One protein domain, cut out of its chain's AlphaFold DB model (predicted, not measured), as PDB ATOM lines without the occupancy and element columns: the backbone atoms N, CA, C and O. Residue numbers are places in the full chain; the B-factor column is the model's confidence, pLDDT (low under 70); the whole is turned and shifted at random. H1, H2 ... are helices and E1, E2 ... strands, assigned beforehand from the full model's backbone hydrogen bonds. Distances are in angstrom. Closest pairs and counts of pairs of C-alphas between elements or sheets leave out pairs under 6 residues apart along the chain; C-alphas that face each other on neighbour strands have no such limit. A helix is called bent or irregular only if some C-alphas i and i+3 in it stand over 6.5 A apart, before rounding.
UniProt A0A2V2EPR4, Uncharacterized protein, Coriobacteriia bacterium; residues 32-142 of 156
ATOM      1  N   THR A  32     -39.867  11.088  44.057       68.62
ATOM      2  CA  THR A  32     -39.306   9.795  44.485       68.62
ATOM      3  C   THR A  32     -39.547   8.730  43.420       68.62
ATOM      4  O   THR A  32     -40.599   8.671  42.791       68.62
ATOM      5  N   VAL A  33     -38.549   7.880  43.219       78.62
ATOM      6  CA  VAL A  33     -38.511   6.856  42.170       78.62
ATOM      7  C   VAL A  33     -39.539   5.766  42.452       78.62
ATOM      8  O   VAL A  33     -39.499   5.145  43.519       78.62
ATOM      9  N   LYS A  34     -40.423   5.486  41.490       91.56
ATOM     10  CA  LYS A  34     -41.414   4.411  41.603       91.56
ATOM     11  C   LYS A  34     -40.824   3.119  41.045       91.56
ATOM     12  O   LYS A  34     -40.742   2.946  39.834       91.56
ATOM     13  N   ILE A  35     -40.402   2.212  41.925       96.00
ATOM     14  CA  ILE A  35     -40.007   0.851  41.537       96.00
ATOM     15  C   ILE A  35     -41.208  -0.066  41.715       96.00
ATOM     16  O   ILE A  35     -41.738  -0.149  42.817       96.00
ATOM     17  N   THR A  36     -41.590  -0.776  40.656       97.56
ATOM     18  CA  THR A  36     -42.657  -1.784  40.673       97.56
ATOM     19  C   THR A  36     -42.064  -3.149  40.352       97.56
ATOM     20  O   THR A  36     -41.270  -3.269  39.419       97.56
ATOM     21  N   PHE A  37     -42.453  -4.179  41.098       98.25
ATOM     22  CA  PHE A  37     -42.106  -5.570  40.832       98.25
ATOM     23  C   PHE A  37     -43.299  -6.318  40.246       98.25
ATOM     24  O   PHE A  37     -44.428  -6.153  40.704       98.25
ATOM     25  N   PHE A  38     -43.028  -7.152  39.246       97.62
ATOM     26  CA  PHE A  38     -44.004  -8.031  38.617       97.62
ATOM     27  C   PHE A  38     -43.551  -9.483  38.772       97.62
ATOM     28  O   PHE A  38     -42.638  -9.930  38.072       97.62
ATOM     29  N   GLU A  39     -44.174 -10.205  39.698       97.31
ATOM     30  CA  GLU A  39     -43.870 -11.598  40.024       97.31
ATOM     31  C   GLU A  39     -44.392 -12.545  38.938       97.31
ATOM     32  O   GLU A  39     -45.571 -12.530  38.585       97.31
ATOM     33  N   LYS A  40     -43.511 -13.401  38.425       96.75
ATOM     34  CA  LYS A  40     -43.818 -14.500  37.498       96.75
ATOM     35  C   LYS A  40     -43.964 -15.835  38.228       96.75
ATOM     36  O   LYS A  40     -44.666 -16.724  37.752       96.75
ATOM     37  N   GLY A  41     -43.280 -15.992  39.355       94.94
ATOM     38  CA  GLY A  41     -43.348 -17.183  40.185       94.94
ATOM     39  C   GLY A  41     -42.398 -17.099  41.367       94.94
ATOM     40  O   GLY A  41     -41.650 -16.135  41.521       94.94
ATOM     41  N   ASN A  42     -42.416 -18.136  42.193       94.69
ATOM     42  CA  ASN A  42     -41.519 -18.245  43.325       94.69
ATOM     43  C   ASN A  42     -41.037 -19.680  43.525       94.69
ATOM     44  O   ASN A  42     -41.662 -20.653  43.095       94.69
ATOM     45  N   THR A  43     -39.891 -19.794  44.182       95.88
ATOM     46  CA  THR A  43     -39.314 -21.065  44.610       95.88
ATOM     47  C   THR A  43     -38.953 -21.000  46.087       95.88
ATOM     48  O   THR A  43     -38.644 -19.936  46.628       95.88
ATOM     49  N   VAL A  44     -39.024 -22.155  46.747       96.19
ATOM     50  CA  VAL A  44     -38.706 -22.317  48.166       96.19
ATOM     51  C   VAL A  44     -37.637 -23.395  48.306       96.19
ATOM     52  O   VAL A  44     -37.809 -24.505  47.803       96.19
ATOM     53  N   ASP A  45     -36.554 -23.073  49.005       95.31
ATOM     54  CA  ASP A  45     -35.463 -23.986  49.337       95.31
ATOM     55  C   ASP A  45     -35.301 -24.096  50.860       95.31
ATOM     56  O   ASP A  45     -34.929 -23.140  51.541       95.31
ATOM     57  N   SER A  46     -35.576 -25.284  51.397       94.62
ATOM     58  CA  SER A  46     -35.415 -25.619  52.821       94.62
ATOM     59  C   SER A  46     -34.187 -26.500  53.088       94.62
ATOM     60  O   SER A  46     -34.084 -27.112  54.149       94.62
ATOM     61  N   SER A  47     -33.275 -26.635  52.119       94.62
ATOM     62  CA  SER A  47     -32.081 -27.484  52.235       94.62
ATOM     63  C   SER A  47     -30.848 -26.757  52.781       94.62
ATOM     64  O   SER A  47     -29.824 -27.392  53.040       94.62
ATOM     65  N   ILE A  48     -30.934 -25.440  52.978       92.50
ATOM     66  CA  ILE A  48     -29.807 -24.606  53.394       92.50
ATOM     67  C   ILE A  48     -29.616 -24.694  54.909       92.50
ATOM     68  O   ILE A  48     -30.493 -24.335  55.690       92.50
ATOM     69  N   GLU A  49     -28.441 -25.155  55.337       91.12
ATOM     70  CA  GLU A  49     -28.114 -25.273  56.757       91.12
ATOM     71  C   GLU A  49     -28.216 -23.913  57.473       91.12
ATOM     72  O   GLU A  49     -27.632 -22.919  57.042       91.12
ATOM     73  N   GLY A  50     -28.956 -23.880  58.584       88.44
ATOM     74  CA  GLY A  50     -29.134 -22.680  59.406       88.44
ATOM     75  C   GLY A  50     -30.193 -21.690  58.904       88.44
ATOM     76  O   GLY A  50     -30.405 -20.673  59.559       88.44
ATOM     77  N   ILE A  51     -30.875 -21.981  57.793       94.12
ATOM     78  CA  ILE A  51     -31.997 -21.195  57.265       94.12
ATOM     79  C   ILE A  51     -33.231 -22.101  57.223       94.12
ATOM     80  O   ILE A  51     -33.181 -23.195  56.672       94.12
ATOM     81  N   ALA A  52     -34.349 -21.654  57.800       95.38
ATOM     82  CA  ALA A  52     -35.575 -22.456  57.813       95.38
ATOM     83  C   ALA A  52     -36.178 -22.567  56.403       95.38
ATOM     84  O   ALA A  52     -36.671 -23.617  55.986       95.38
ATOM     85  N   SER A  53     -36.130 -21.465  55.655       96.75
ATOM     86  CA  SER A  53     -36.590 -21.391  54.274       96.75
ATOM     87  C   SER A  53     -35.922 -20.223  53.561       96.75
ATOM     88  O   SER A  53     -36.001 -19.091  54.035       96.75
ATOM     89  N   ARG A  54     -35.335 -20.475  52.394       97.69
ATOM     90  CA  ARG A  54     -34.993 -19.443  51.417       97.69
ATOM     91  C   ARG A  54     -36.106 -19.352  50.388       97.69
ATOM     92  O   ARG A  54     -36.421 -20.345  49.739       97.69
ATOM     93  N   MET A  55     -36.682 -18.169  50.226       97.31
ATOM     94  CA  MET A  55     -37.615 -17.880  49.140       97.31
ATOM     95  C   MET A  55     -36.917 -17.061  48.065       97.31
ATOM     96  O   MET A  55     -36.185 -16.119  48.372       97.31
ATOM     97  N   GLN A  56     -37.174 -17.404  46.810       97.62
ATOM     98  CA  GLN A  56     -36.776 -16.607  45.660       97.62
ATOM     99  C   GLN A  56     -38.016 -16.281  44.837       97.62
ATOM    100  O   GLN A  56     -38.747 -17.180  44.428       97.62
ATOM    101  N   PHE A  57     -38.249 -14.990  44.635       97.94
ATOM    102  CA  PHE A  57     -39.339 -14.448  43.840       97.94
ATOM    103  C   PHE A  57     -38.768 -14.065  42.482       97.94
ATOM    104  O   PHE A  57     -37.910 -13.184  42.391       97.94
ATOM    105  N   ASP A  58     -39.225 -14.749  41.442       97.88
ATOM    106  CA  ASP A  58     -38.789 -14.558  40.068       97.88
ATOM    107  C   ASP A  58     -39.778 -13.654  39.339       97.88
ATOM    108  O   ASP A  58     -40.990 -13.854  39.398       97.88
ATOM    109  N   GLY A  59     -39.274 -12.649  38.632       97.81
ATOM    110  CA  GLY A  59     -40.111 -11.648  37.992       97.81
ATOM    111  C   GLY A  59     -39.337 -10.669  37.119       97.81
ATOM    112  O   GLY A  59     -38.350 -11.014  36.465       97.81
ATOM    113  N   CYS A  60     -39.823  -9.434  37.076       97.62
ATOM    114  CA  CYS A  60     -39.155  -8.303  36.444       97.62
ATOM    115  C   CYS A  60     -39.546  -6.994  37.136       97.62
ATOM    116  O   CYS A  60     -40.544  -6.930  37.853       97.62
ATOM    117  N   PHE A  61     -38.767  -5.941  36.907       97.69
ATOM    118  CA  PHE A  61     -38.994  -4.632  37.517       97.69
ATOM    119  C   PHE A  61     -39.333  -3.567  36.478       97.69
ATOM    120  O   PHE A  61     -38.788  -3.575  35.374       97.69
ATOM    121  N   ALA A  62     -40.155  -2.599  36.874       96.38
ATOM    122  CA  ALA A  62     -40.313  -1.323  36.187       96.38
ATOM    123  C   ALA A  62     -39.825  -0.166  37.065       96.38
ATOM    124  O   ALA A  62     -39.905  -0.233  38.292       96.38
ATOM    125  N   ILE A  63     -39.344   0.896  36.418       94.94
ATOM    126  CA  ILE A  63     -39.019   2.179  37.046       94.94
ATOM    127  C   ILE A  63     -39.903   3.238  36.402       94.94
ATOM    128  O   ILE A  63     -39.898   3.373  35.181       94.94
ATOM    129  N   ASP A  64     -40.650   3.975  37.220       91.75
ATOM    130  CA  ASP A  64     -41.581   5.019  36.786       91.75
ATOM    131  C   ASP A  64     -42.513   4.516  35.669       91.75
ATOM    132  O   ASP A  64     -42.738   5.191  34.671       91.75
ATOM    133  N   GLU A  65     -43.020   3.287  35.844       89.19
ATOM    134  CA  GLU A  65     -43.935   2.580  34.927       89.19
ATOM    135  C   GLU A  65     -43.292   2.059  33.628       89.19
ATOM    136  O   GLU A  65     -43.938   1.359  32.850       89.19
ATOM    137  N   TYR A  66     -41.989   2.275  33.431       91.25
ATOM    138  CA  TYR A  66     -41.237   1.706  32.315       91.25
ATOM    139  C   TYR A  66     -40.552   0.401  32.716       91.25
ATOM    140  O   TYR A  66     -39.656   0.381  33.564       91.25
ATOM    141  N   MET A  67     -40.949  -0.698  32.073       94.50
ATOM    142  CA  MET A  67     -40.342  -2.014  32.276       94.50
ATOM    143  C   MET A  67     -38.846  -1.990  31.940       94.50
ATOM    144  O   MET A  67     -38.436  -1.517  30.877       94.50
ATOM    145  N   ILE A  68     -38.021  -2.563  32.817       94.81
ATOM    146  CA  ILE A  68     -36.601  -2.764  32.539       94.81
ATOM    147  C   ILE A  68     -36.475  -3.888  31.513       94.81
ATOM    148  O   ILE A  68     -36.756  -5.055  31.791       94.81
ATOM    149  N   GLN A  69     -36.032  -3.524  30.313       93.69
ATOM    150  CA  GLN A  69     -35.984  -4.420  29.166       93.69
ATOM    151  C   GLN A  69     -34.567  -4.608  28.626       93.69
ATOM    152  O   GLN A  69     -33.664  -3.778  28.772       93.69
ATOM    153  N   ARG A  70     -34.382  -5.738  27.953       88.94
ATOM    154  CA  ARG A  70     -33.231  -6.044  27.113       88.94
ATOM    155  C   ARG A  70     -33.352  -5.287  25.788       88.94
ATOM    156  O   ARG A  70     -34.386  -4.726  25.444       88.94
ATOM    157  N   LYS A  71     -32.274  -5.303  24.999       87.38
ATOM    158  CA  LYS A  71     -32.239  -4.642  23.678       87.38
ATOM    159  C   LYS A  71     -33.280  -5.172  22.687       87.38
ATOM    160  O   LYS A  71     -33.605  -4.468  21.743       87.38
ATOM    161  N   ASP A  72     -33.736  -6.405  22.870       87.88
ATOM    162  CA  ASP A  72     -34.761  -7.052  22.048       87.88
ATOM    163  C   ASP A  72     -36.191  -6.772  22.551       87.88
ATOM    164  O   ASP A  72     -37.138  -7.330  22.009       87.88
ATOM    165  N   GLY A  73     -36.353  -5.920  23.571       88.44
ATOM    166  CA  GLY A  73     -37.645  -5.579  24.172       88.44
ATOM    167  C   GLY A  73     -38.131  -6.567  25.231       88.44
ATOM    168  O   GLY A  73     -39.123  -6.297  25.901       88.44
ATOM    169  N   THR A  74     -37.438  -7.689  25.446       90.94
ATOM    170  CA  THR A  74     -37.853  -8.654  26.473       90.94
ATOM    171  C   THR A  74     -37.563  -8.115  27.880       90.94
ATOM    172  O   THR A  74     -36.486  -7.547  28.095       90.94
ATOM    173  N   PRO A  75     -38.478  -8.268  28.860       93.75
ATOM    174  CA  PRO A  75     -38.206  -7.888  30.246       93.75
ATOM    175  C   PRO A  75     -36.964  -8.597  30.792       93.75
ATOM    176  O   PRO A  75     -36.723  -9.768  30.499       93.75
ATOM    177  N   VAL A  76     -36.161  -7.890  31.586       95.81
ATOM    178  CA  VAL A  76     -35.016  -8.494  32.274       95.81
ATOM    179  C   VAL A  76     -35.526  -9.344  33.434       95.81
ATOM    180  O   VAL A  76     -36.229  -8.832  34.302       95.81
ATOM    181  N   ASP A  77     -35.132 -10.618  33.469       97.25
ATOM    182  CA  ASP A  77     -35.421 -11.486  34.610       97.25
ATOM    183  C   ASP A  77     -34.647 -11.008  35.836       97.25
ATOM    184  O   ASP A  77     -33.430 -10.779  35.775       97.25
ATOM    185  N   ALA A  78     -35.372 -10.818  36.925       98.25
ATOM    186  CA  ALA A  78     -34.892 -10.243  38.168       98.25
ATOM    187  C   ALA A  78     -35.876 -10.587  39.290       98.25
ATOM    188  O   ALA A  78     -36.948 -11.137  39.039       98.25
ATOM    189  N   GLY A  79     -35.561 -10.202  40.518       98.38
ATOM    190  CA  GLY A  79     -36.549 -10.236  41.582       98.38
ATOM    191  C   GLY A  79     -35.949 -10.090  42.959       98.38
ATOM    192  O   GLY A  79     -34.911  -9.446  43.135       98.38
ATOM    193  N   PHE A  80     -36.624 -10.689  43.931       98.56
ATOM    194  CA  PHE A  80     -36.215 -10.671  45.326       98.56
ATOM    195  C   PHE A  80     -35.794 -12.060  45.780       98.56
ATOM    196  O   PHE A  80     -36.257 -13.075  45.264       98.56
ATOM    197  N   GLY A  81     -34.940 -12.105  46.789       98.25
ATOM    198  CA  GLY A  81     -34.786 -13.288  47.616       98.25
ATOM    199  C   GLY A  81     -34.763 -12.912  49.086       98.25
ATOM    200  O   GLY A  81     -34.395 -11.791  49.441       98.25
ATOM    201  N   ALA A  82     -35.193 -13.844  49.926       98.25
ATOM    202  CA  ALA A  82     -35.209 -13.673  51.366       98.25
ATOM    203  C   ALA A  82     -34.966 -15.002  52.084       98.25
ATOM    204  O   ALA A  82     -35.503 -16.042  51.699       98.25
ATOM    205  N   ASP A  83     -34.175 -14.944  53.149       98.25
ATOM    206  CA  ASP A  83     -33.981 -16.049  54.083       98.25
ATOM    207  C   ASP A  83     -34.857 -15.835  55.303       98.25
ATOM    208  O   ASP A  83     -34.844 -14.753  55.885       98.25
ATOM    209  N   PHE A  84     -35.567 -16.873  55.726       96.12
ATOM    210  CA  PHE A  84     -36.446 -16.851  56.887       96.12
ATOM    211  C   PHE A  84     -35.917 -17.765  57.990       96.12
ATOM    212  O   PHE A  84     -35.378 -18.847  57.735       96.12
ATOM    213  N   ASN A  85     -36.090 -17.322  59.232       93.50
ATOM    214  CA  ASN A  85     -35.851 -18.142  60.417       93.50
ATOM    215  C   ASN A  85     -37.083 -18.994  60.775       93.50
ATOM    216  O   ASN A  85     -38.160 -18.827  60.204       93.50
ATOM    217  N   ASP A  86     -36.947 -19.873  61.771       92.06
ATOM    218  CA  ASP A  86     -38.042 -20.741  62.234       92.06
ATOM    219  C   ASP A  86     -39.240 -19.971  62.823       92.06
ATOM    220  O   ASP A  86     -40.342 -20.510  62.917       92.06
ATOM    221  N   ALA A  87     -39.045 -18.710  63.224       91.69
ATOM    222  CA  ALA A  87     -40.121 -17.836  63.691       91.69
ATOM    223  C   ALA A  87     -40.897 -17.174  62.534       91.69
ATOM    224  O   ALA A  87     -41.862 -16.455  62.788       91.69
ATOM    225  N   GLY A  88     -40.490 -17.406  61.281       85.88
ATOM    226  CA  GLY A  88     -41.127 -16.868  60.079       85.88
ATOM    227  C   GLY A  88     -40.728 -15.432  59.736       85.88
ATOM    228  O   GLY A  88     -41.310 -14.850  58.826       85.88
ATOM    229  N   GLY A  89     -39.752 -14.849  60.438       90.75
ATOM    230  CA  GLY A  89     -39.232 -13.517  60.124       90.75
ATOM    231  C   GLY A  89     -38.073 -13.585  59.124       90.75
ATOM    232  O   GLY A  89     -37.229 -14.482  59.262       90.75
ATOM    233  N   PRO A  90     -37.988 -12.659  58.148       95.06
ATOM    234  CA  PRO A  90     -36.823 -12.576  57.281       95.06
ATOM    235  C   PRO A  90     -35.588 -12.172  58.099       95.06
ATOM    236  O   PRO A  90     -35.649 -11.287  58.950       95.06
ATOM    237  N   VAL A  91     -34.463 -12.836  57.845       96.38
ATOM    238  CA  VAL A  91     -33.151 -12.564  58.461       96.38
ATOM    239  C   VAL A  91     -32.125 -12.046  57.455       96.38
ATOM    240  O   VAL A  91     -31.116 -11.471  57.851       96.38
ATOM    241  N   ALA A  92     -32.393 -12.227  56.164       97.88
ATOM    242  CA  ALA A  92     -31.662 -11.612  55.069       97.88
ATOM    243  C   ALA A  92     -32.612 -11.391  53.893       97.88
ATOM    244  O   ALA A  92     -33.543 -12.172  53.694       97.88
ATOM    245  N   SER A  93     -32.353 -10.357  53.101       98.38
ATOM    246  CA  SER A  93     -33.098 -10.054  51.881       98.38
ATOM    247  C   SER A  93     -32.194  -9.402  50.846       98.38
ATOM    248  O   SER A  93     -31.236  -8.712  51.192       98.38
ATOM    249  N   TRP A  94     -32.488  -9.626  49.571       98.62
ATOM    250  CA  TRP A  94     -31.731  -9.049  48.466       98.62
ATOM    251  C   TRP A  94     -32.600  -8.854  47.226       98.62
ATOM    252  O   TRP A  94     -33.585  -9.560  47.012       98.62
ATOM    253  N   VAL A  95     -32.178  -7.921  46.380       98.50
ATOM    254  CA  VAL A  95     -32.589  -7.819  44.981       98.50
ATOM    255  C   VAL A  95     -31.563  -8.559  44.130       98.50
ATOM    256  O   VAL A  95     -30.360  -8.468  44.385       98.50
ATOM    257  N   TRP A  96     -32.018  -9.272  43.106       98.50
ATOM    258  CA  TRP A  96     -31.146  -9.894  42.115       98.50
ATOM    259  C   TRP A  96     -31.590  -9.567  40.688       98.50
ATOM    260  O   TRP A  96     -32.771  -9.361  40.418       98.50
ATOM    261  N   PHE A  97     -30.630  -9.548  39.767       98.19
ATOM    262  CA  PHE A  97     -30.841  -9.433  38.329       98.19
ATOM    263  C   PHE A  97     -30.101 -10.559  37.606       98.19
ATOM    264  O   PHE A  97     -28.972 -10.900  37.944       98.19
ATOM    265  N   SER A  98     -30.705 -11.103  36.550       96.75
ATOM    266  CA  SER A  98     -30.067 -12.104  35.677       96.75
ATOM    267  C   SER A  98     -28.895 -11.548  34.858       96.75
ATOM    268  O   SER A  98     -28.144 -12.307  34.240       96.75
ATOM    269  N   ARG A  99     -28.754 -10.218  34.794       94.00
ATOM    270  CA  ARG A  99     -27.711  -9.505  34.049       94.00
ATOM    271  C   ARG A  99     -27.303  -8.227  34.786       94.00
ATOM    272  O   ARG A  99     -28.155  -7.645  35.451       94.00
ATOM    273  N   PRO A 100     -26.060  -7.745  34.605       94.19
ATOM    274  CA  PRO A 100     -25.586  -6.548  35.290       94.19
ATOM    275  C   PRO A 100     -26.479  -5.332  35.043       94.19
ATOM    276  O   PRO A 100     -26.757  -4.986  33.887       94.19
ATOM    277  N   VAL A 101     -26.889  -4.660  36.117       91.06
ATOM    278  CA  VAL A 101     -27.602  -3.382  36.022       91.06
ATOM    279  C   VAL A 101     -26.679  -2.280  35.496       91.06
ATOM    280  O   VAL A 101     -25.489  -2.220  35.812       91.06
ATOM    281  N   ASN A 102     -27.223  -1.377  34.680       89.50
ATOM    282  CA  ASN A 102     -26.485  -0.191  34.242       89.50
ATOM    283  C   ASN A 102     -26.473   0.891  35.340       89.50
ATOM    284  O   ASN A 102     -27.243   0.826  36.295       89.50
ATOM    285  N   GLY A 103     -25.608   1.901  35.194       90.38
ATOM    286  CA  GLY A 103     -25.447   2.973  36.190       90.38
ATOM    287  C   GLY A 103     -26.754   3.670  36.602       90.38
ATOM    288  O   GLY A 103     -26.989   3.807  37.799       90.38
ATOM    289  N   PRO A 104     -27.627   4.075  35.656       91.12
ATOM    290  CA  PRO A 104     -28.925   4.656  35.994       91.12
ATOM    291  C   PRO A 104     -29.828   3.736  36.825       91.12
ATOM    292  O   PRO A 104     -30.329   4.169  37.857       91.12
ATOM    293  N   VAL A 105     -30.008   2.474  36.418       93.00
ATOM    294  CA  VAL A 105     -30.829   1.502  37.165       93.00
ATOM    295  C   VAL A 105     -30.231   1.256  38.548       93.00
ATOM    296  O   VAL A 105     -30.954   1.311  39.538       93.00
ATOM    297  N   ARG A 106     -28.908   1.061  38.624       94.38
ATOM    298  CA  ARG A 106     -28.179   0.887  39.885       94.38
ATOM    299  C   ARG A 106     -28.501   2.016  40.865       94.38
ATOM    300  O   ARG A 106     -28.991   1.739  41.951       94.38
ATOM    301  N   ALA A 107     -28.312   3.272  40.454       92.69
ATOM    302  CA  ALA A 107     -28.544   4.429  41.318       92.69
ATOM    303  C   ALA A 107     -29.986   4.488  41.851       92.69
ATOM    304  O   ALA A 107     -30.197   4.814  43.013       92.69
ATOM    305  N   LYS A 108     -30.973   4.133  41.018       94.31
ATOM    306  CA  LYS A 108     -32.390   4.119  41.403       94.31
ATOM    307  C   LYS A 108     -32.721   3.060  42.452       94.31
ATOM    308  O   LYS A 108     -33.458   3.337  43.393       94.31
ATOM    309  N   PHE A 109     -32.171   1.863  42.304       95.62
ATOM    310  CA  PHE A 109     -32.367   0.779  43.263       95.62
ATOM    311  C   PHE A 109     -31.619   1.032  44.578       95.62
ATOM    312  O   PHE A 109     -32.198   0.831  45.642       95.62
ATOM    313  N   GLU A 110     -30.376   1.516  44.514       94.62
ATOM    314  CA  GLU A 110     -29.584   1.866  45.702       94.62
ATOM    315  C   GLU A 110     -30.254   3.000  46.501       94.62
ATOM    316  O   GLU A 110     -30.353   2.913  47.722       94.62
ATOM    317  N   GLU A 111     -30.809   4.009  45.816       92.56
ATOM    318  CA  GLU A 111     -31.613   5.081  46.425       92.56
ATOM    319  C   GLU A 111     -32.888   4.540  47.094       92.56
ATOM    320  O   GLU A 111     -33.210   4.931  48.215       92.56
ATOM    321  N   ARG A 112     -33.615   3.629  46.432       93.00
ATOM    322  CA  ARG A 112     -34.906   3.125  46.926       93.00
ATOM    323  C   ARG A 112     -34.781   2.137  48.085       93.00
ATOM    324  O   ARG A 112     -35.652   2.136  48.955       93.00
ATOM    325  N   PHE A 113     -33.785   1.259  48.059       93.62
ATOM    326  CA  PHE A 113     -33.669   0.137  49.000       93.62
ATOM    327  C   PHE A 113     -32.504   0.275  49.983       93.62
ATOM    328  O   PHE A 113     -32.205  -0.677  50.700       93.62
ATOM    329  N   ASN A 114     -31.827   1.431  49.994       91.69
ATOM    330  CA  ASN A 114     -30.722   1.722  50.908       91.69
ATOM    331  C   ASN A 114     -29.637   0.620  50.907       91.69
ATOM    332  O   ASN A 114     -29.073   0.258  51.942       91.69
ATOM    333  N   GLY A 115     -29.389   0.059  49.723       93.00
ATOM    334  CA  GLY A 115     -28.440  -1.020  49.482       93.00
ATOM    335  C   GLY A 115     -27.307  -0.579  48.562       93.00
ATOM    336  O   GLY A 115     -27.247   0.556  48.091       93.00
ATOM    337  N   THR A 116     -26.376  -1.488  48.295       96.19
ATOM    338  CA  THR A 116     -25.335  -1.297  47.277       96.19
ATOM    339  C   THR A 116     -25.207  -2.576  46.474       96.19
ATOM    340  O   THR A 116     -25.108  -3.659  47.052       96.19
ATOM    341  N   PHE A 117     -25.228  -2.465  45.147       97.12
ATOM    342  CA  PHE A 117     -24.992  -3.636  44.311       97.12
ATOM    343  C   PHE A 117     -23.544  -4.097  44.430       97.12
ATOM    344  O   PHE A 117     -22.620  -3.276  44.466       97.12
ATOM    345  N   ASP A 118     -23.358  -5.411  44.376       96.69
ATOM    346  CA  ASP A 118     -22.057  -6.050  44.233       96.69
ATOM    347  C   ASP A 118     -21.270  -5.533  43.012       96.69
ATOM    348  O   ASP A 118     -21.759  -4.770  42.169       96.69
ATOM    349  N   GLU A 119     -20.003  -5.931  42.914       94.50
ATOM    350  CA  GLU A 119     -19.121  -5.510  41.817       94.50
ATOM    351  C   GLU A 119     -19.647  -5.947  40.441       94.50
ATOM    352  O   GLU A 119     -19.426  -5.256  39.444       94.50
ATOM    353  N   GLU A 120     -20.385  -7.058  40.387       94.75
ATOM    354  CA  GLU A 120     -20.964  -7.599  39.156       94.75
ATOM    355  C   GLU A 120     -22.256  -6.877  38.741       94.75
ATOM    356  O   GLU A 120     -22.681  -6.980  37.589       94.75
ATOM    357  N   GLY A 121     -22.874  -6.106  39.641       94.38
ATOM    358  CA  GLY A 121     -24.169  -5.472  39.418       94.38
ATOM    359  C   GLY A 121     -25.318  -6.474  39.328       94.38
ATOM    360  O   GLY A 121     -26.290  -6.199  38.624       94.38
ATOM    361  N   LEU A 122     -25.187  -7.634  39.970       97.50
ATOM    362  CA  LEU A 122     -26.147  -8.735  39.890       97.50
ATOM    363  C   LEU A 122     -26.975  -8.875  41.157       97.50
ATOM    364  O   LEU A 122     -28.147  -9.233  41.066       97.50
ATOM    365  N   ARG A 123     -26.400  -8.578  42.321       98.19
ATOM    366  CA  ARG A 123     -27.083  -8.683  43.607       98.19
ATOM    367  C   ARG A 123     -26.895  -7.417  44.426       98.19
ATOM    368  O   ARG A 123     -25.816  -6.835  44.447       98.19
ATOM    369  N   MET A 124     -27.945  -7.025  45.135       98.44
ATOM    370  CA  MET A 124     -27.914  -5.974  46.144       98.44
ATOM    371  C   MET A 124     -28.611  -6.490  47.395       98.44
ATOM    372  O   MET A 124     -29.812  -6.747  47.358       98.44
ATOM    373  N   ASP A 125     -27.873  -6.642  48.490       98.50
ATOM    374  CA  ASP A 125     -28.496  -6.920  49.783       98.50
ATOM    375  C   ASP A 125     -29.280  -5.682  50.244       98.50
ATOM    376  O   ASP A 125     -28.836  -4.545  50.058       98.50
ATOM    377  N   ILE A 126     -30.462  -5.911  50.817       97.88
ATOM    378  CA  ILE A 126     -31.374  -4.860  51.281       97.88
ATOM    379  C   ILE A 126     -31.798  -5.146  52.725       97.88
ATOM    380  O   ILE A 126     -31.893  -6.321  53.102       97.88
ATOM    381  N   PRO A 127     -32.078  -4.116  53.542       97.56
ATOM    382  CA  PRO A 127     -32.645  -4.314  54.871       97.56
ATOM    383  C   PRO A 127     -33.953  -5.116  54.819       97.56
ATOM    384  O   PRO A 127     -34.799  -4.891  53.954       97.56
ATOM    385  N   THR A 128     -34.147  -6.027  55.774       96.75
ATOM    386  CA  THR A 128     -35.349  -6.878  55.838       96.75
ATOM    387  C   THR A 128     -36.627  -6.072  56.042       96.75
ATOM    388  O   THR A 128     -37.672  -6.440  55.513       96.75
ATOM    389  N   ASP A 129     -36.536  -4.952  56.760       95.88
ATOM    390  CA  ASP A 129     -37.660  -4.036  56.966       95.88
ATOM    391  C   ASP A 129     -38.065  -3.347  55.656       95.88
ATOM    392  O   ASP A 129     -39.255  -3.213  55.380       95.88
ATOM    393  N   ASP A 130     -37.097  -2.984  54.806       95.06
ATOM    394  CA  ASP A 130     -37.367  -2.386  53.491       95.06
ATOM    395  C   ASP A 130     -37.963  -3.411  52.520       95.06
ATOM    396  O   ASP A 130     -38.846  -3.070  51.730       95.06
ATOM    397  N   PHE A 131     -37.519  -4.673  52.595       96.44
ATOM    398  CA  PHE A 131     -38.129  -5.779  51.856       96.44
ATOM    399  C   PHE A 131     -39.594  -5.980  52.260       96.44
ATOM    400  O   PHE A 131     -40.461  -5.999  51.389       96.44
ATOM    401  N   LEU A 132     -39.882  -6.080  53.562       95.25
ATOM    402  CA  LEU A 132     -41.247  -6.256  54.066       95.25
ATOM    403  C   LEU A 132     -42.137  -5.060  53.715       95.25
ATOM    404  O   LEU A 132     -43.231  -5.247  53.193       95.25
ATOM    405  N   ALA A 133     -41.644  -3.835  53.908       94.56
ATOM    406  CA  ALA A 133     -42.380  -2.626  53.547       94.56
ATOM    407  C   ALA A 133     -42.677  -2.551  52.042       94.56
ATOM    408  O   ALA A 133     -43.713  -2.022  51.647       94.56
ATOM    409  N   PHE A 134     -41.782  -3.061  51.192       95.19
ATOM    410  CA  PHE A 134     -42.024  -3.154  49.754       95.19
ATOM    411  C   PHE A 134     -43.036  -4.257  49.412       95.19
ATOM    412  O   PHE A 134     -43.930  -4.015  48.602       95.19
ATOM    413  N   ALA A 135     -42.925  -5.437  50.022       93.88
ATOM    414  CA  ALA A 135     -43.839  -6.560  49.797       93.88
ATOM    415  C   ALA A 135     -45.281  -6.243  50.226       93.88
ATOM    416  O   ALA A 135     -46.220  -6.620  49.531       93.88
ATOM    417  N   ASP A 136     -45.451  -5.489  51.313       93.31
ATOM    418  CA  ASP A 136     -46.756  -5.021  51.794       93.31
ATOM    419  C   ASP A 136     -47.266  -3.772  51.043       93.31
ATOM    420  O   ASP A 136     -48.351  -3.262  51.333       93.31
ATOM    421  N   SER A 137     -46.495  -3.245  50.084       92.19
ATOM    422  CA  SER A 137     -46.884  -2.076  49.292       92.19
ATOM    423  C   SER A 137     -47.691  -2.453  48.046       92.19
ATOM    424  O   SER A 137     -47.612  -3.568  47.538       92.19
ATOM    425  N   GLY A 138     -48.373  -1.471  47.447       91.81
ATOM    426  CA  GLY A 138     -49.003  -1.620  46.125       91.81
ATOM    427  C   GLY A 138     -48.016  -1.750  44.949       91.81
ATOM    428  O   GLY A 138     -48.430  -1.751  43.791       91.81
ATOM    429  N   ALA A 139     -46.708  -1.816  45.214       95.06
ATOM    430  CA  ALA A 139     -45.678  -1.924  44.186       95.06
ATOM    431  C   ALA A 139     -45.336  -3.376  43.809       95.06
ATOM    432  O   ALA A 139     -44.558  -3.590  42.877       95.06
ATOM    433  N   TRP A 140     -45.909  -4.365  44.500       96.62
ATOM    434  CA  TRP A 140     -45.771  -5.785  44.184       96.62
ATOM    435  C   TRP A 140     -47.000  -6.286  43.424       96.62
ATOM    436  O   TRP A 140     -48.102  -6.324  43.963       96.62
ATOM    437  N   ASN A 141     -46.818  -6.687  42.168       95.00
ATOM    438  CA  ASN A 141     -47.901  -7.100  41.278       95.00
ATOM    439  C   ASN A 141     -47.630  -8.481  40.678       95.00
ATOM    440  O   ASN A 141     -46.484  -8.907  40.574       95.00
ATOM    441  N   ALA A 142     -48.678  -9.170  40.230       92.88
ATOM    442  CA  ALA A 142     -48.519 -10.351  39.384       92.88
ATOM    443  C   ALA A 142     -48.132  -9.923  37.959       92.88
ATOM    444  O   ALA A 142     -48.664  -8.944  37.431       92.88
TER     445      ALA A 142
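What this domain is: This is residues 32 to 142 of the 156 residues of an uncharacterized protein of Coriobacteriia bacterium (UniProt A0A2V2EPR4). A strongly twisted sheet of six strands, with its long strands E1 and E2 sharply bent, makes a wall on which two helices, H1 and H2, pack, about perpendicular to each other. The short H2 packs on E4, while H1 sits beside the strands, between E5 and the first residues of E1. The 111 printed residues hold E1 E2 E3 E4 H1 E5 H2 E6 along the chain; the mixed sheet runs E5 E4 E3 E2 E1 E6, and the class is mixed, helices and strands. The whole is compact and rounded, radius of gyration of the C-alphas 13.7 A, spans 40 by 30 by 27 A.

Where its parts are: Find C-alpha 35 at (-40.007, 0.851, 41.537), where E1 begins; it runs 26.4 A to residue 45 and bends by 75 degrees at residue 40. E2, residues 53 to 63, covers 29.3 A and bends by 59 degrees at residue 59. Next come E3, residues 78 to 84, 19.9 A, and E4, residues 90 to 97, 20.1 A. H1, residues 103 to 113, is 15.5 A long; E5 is residues 123 to 126, H2 residues 128 to 135, and E6 residues 140 to 142, ending at (-48.519, -10.351, 39.384).

How they stand to each other: Start with E1 E2 E3 E4, a meander, each strand the antiparallel neighbour of the one before: look for N 38 and O 60 at 2.9 A, N 57 and O 80 at 2.8 A, N 81 and O 94 at 2.9 A. Edge strand E5 is antiparallel to E4, with N 124 and O 95 at 2.9 A; edge strand E6 is parallel to E1, with N 39 and O 141 at 2.8 A. H1 and H2 on one face make two layers, helices on one face of a sheet. The closest C-alphas of H2 and E4 are Thr 128 and Ser 93, 5.6 A; those of H1 and E5 are Phe 113 and Ile 126, 6.0 A. H1 and H2 are close but not clearly touching, C-alphas 113 and 130 at 6.3 A, about perpendicular at 78 degrees. In both, every O i to N i+4 pair is within hydrogen-bond range.

The domain as a whole: The C-alphas farthest apart are Asp 72 and Ala 87, 43.3 A. The link from E2 to E3 is long, residues 64 to 77; in it, residues 66 to 67 pair antiparallel with residues 62 to 63 of E2. The printed part has no cut, and residue 32 alone has pLDDT under 70.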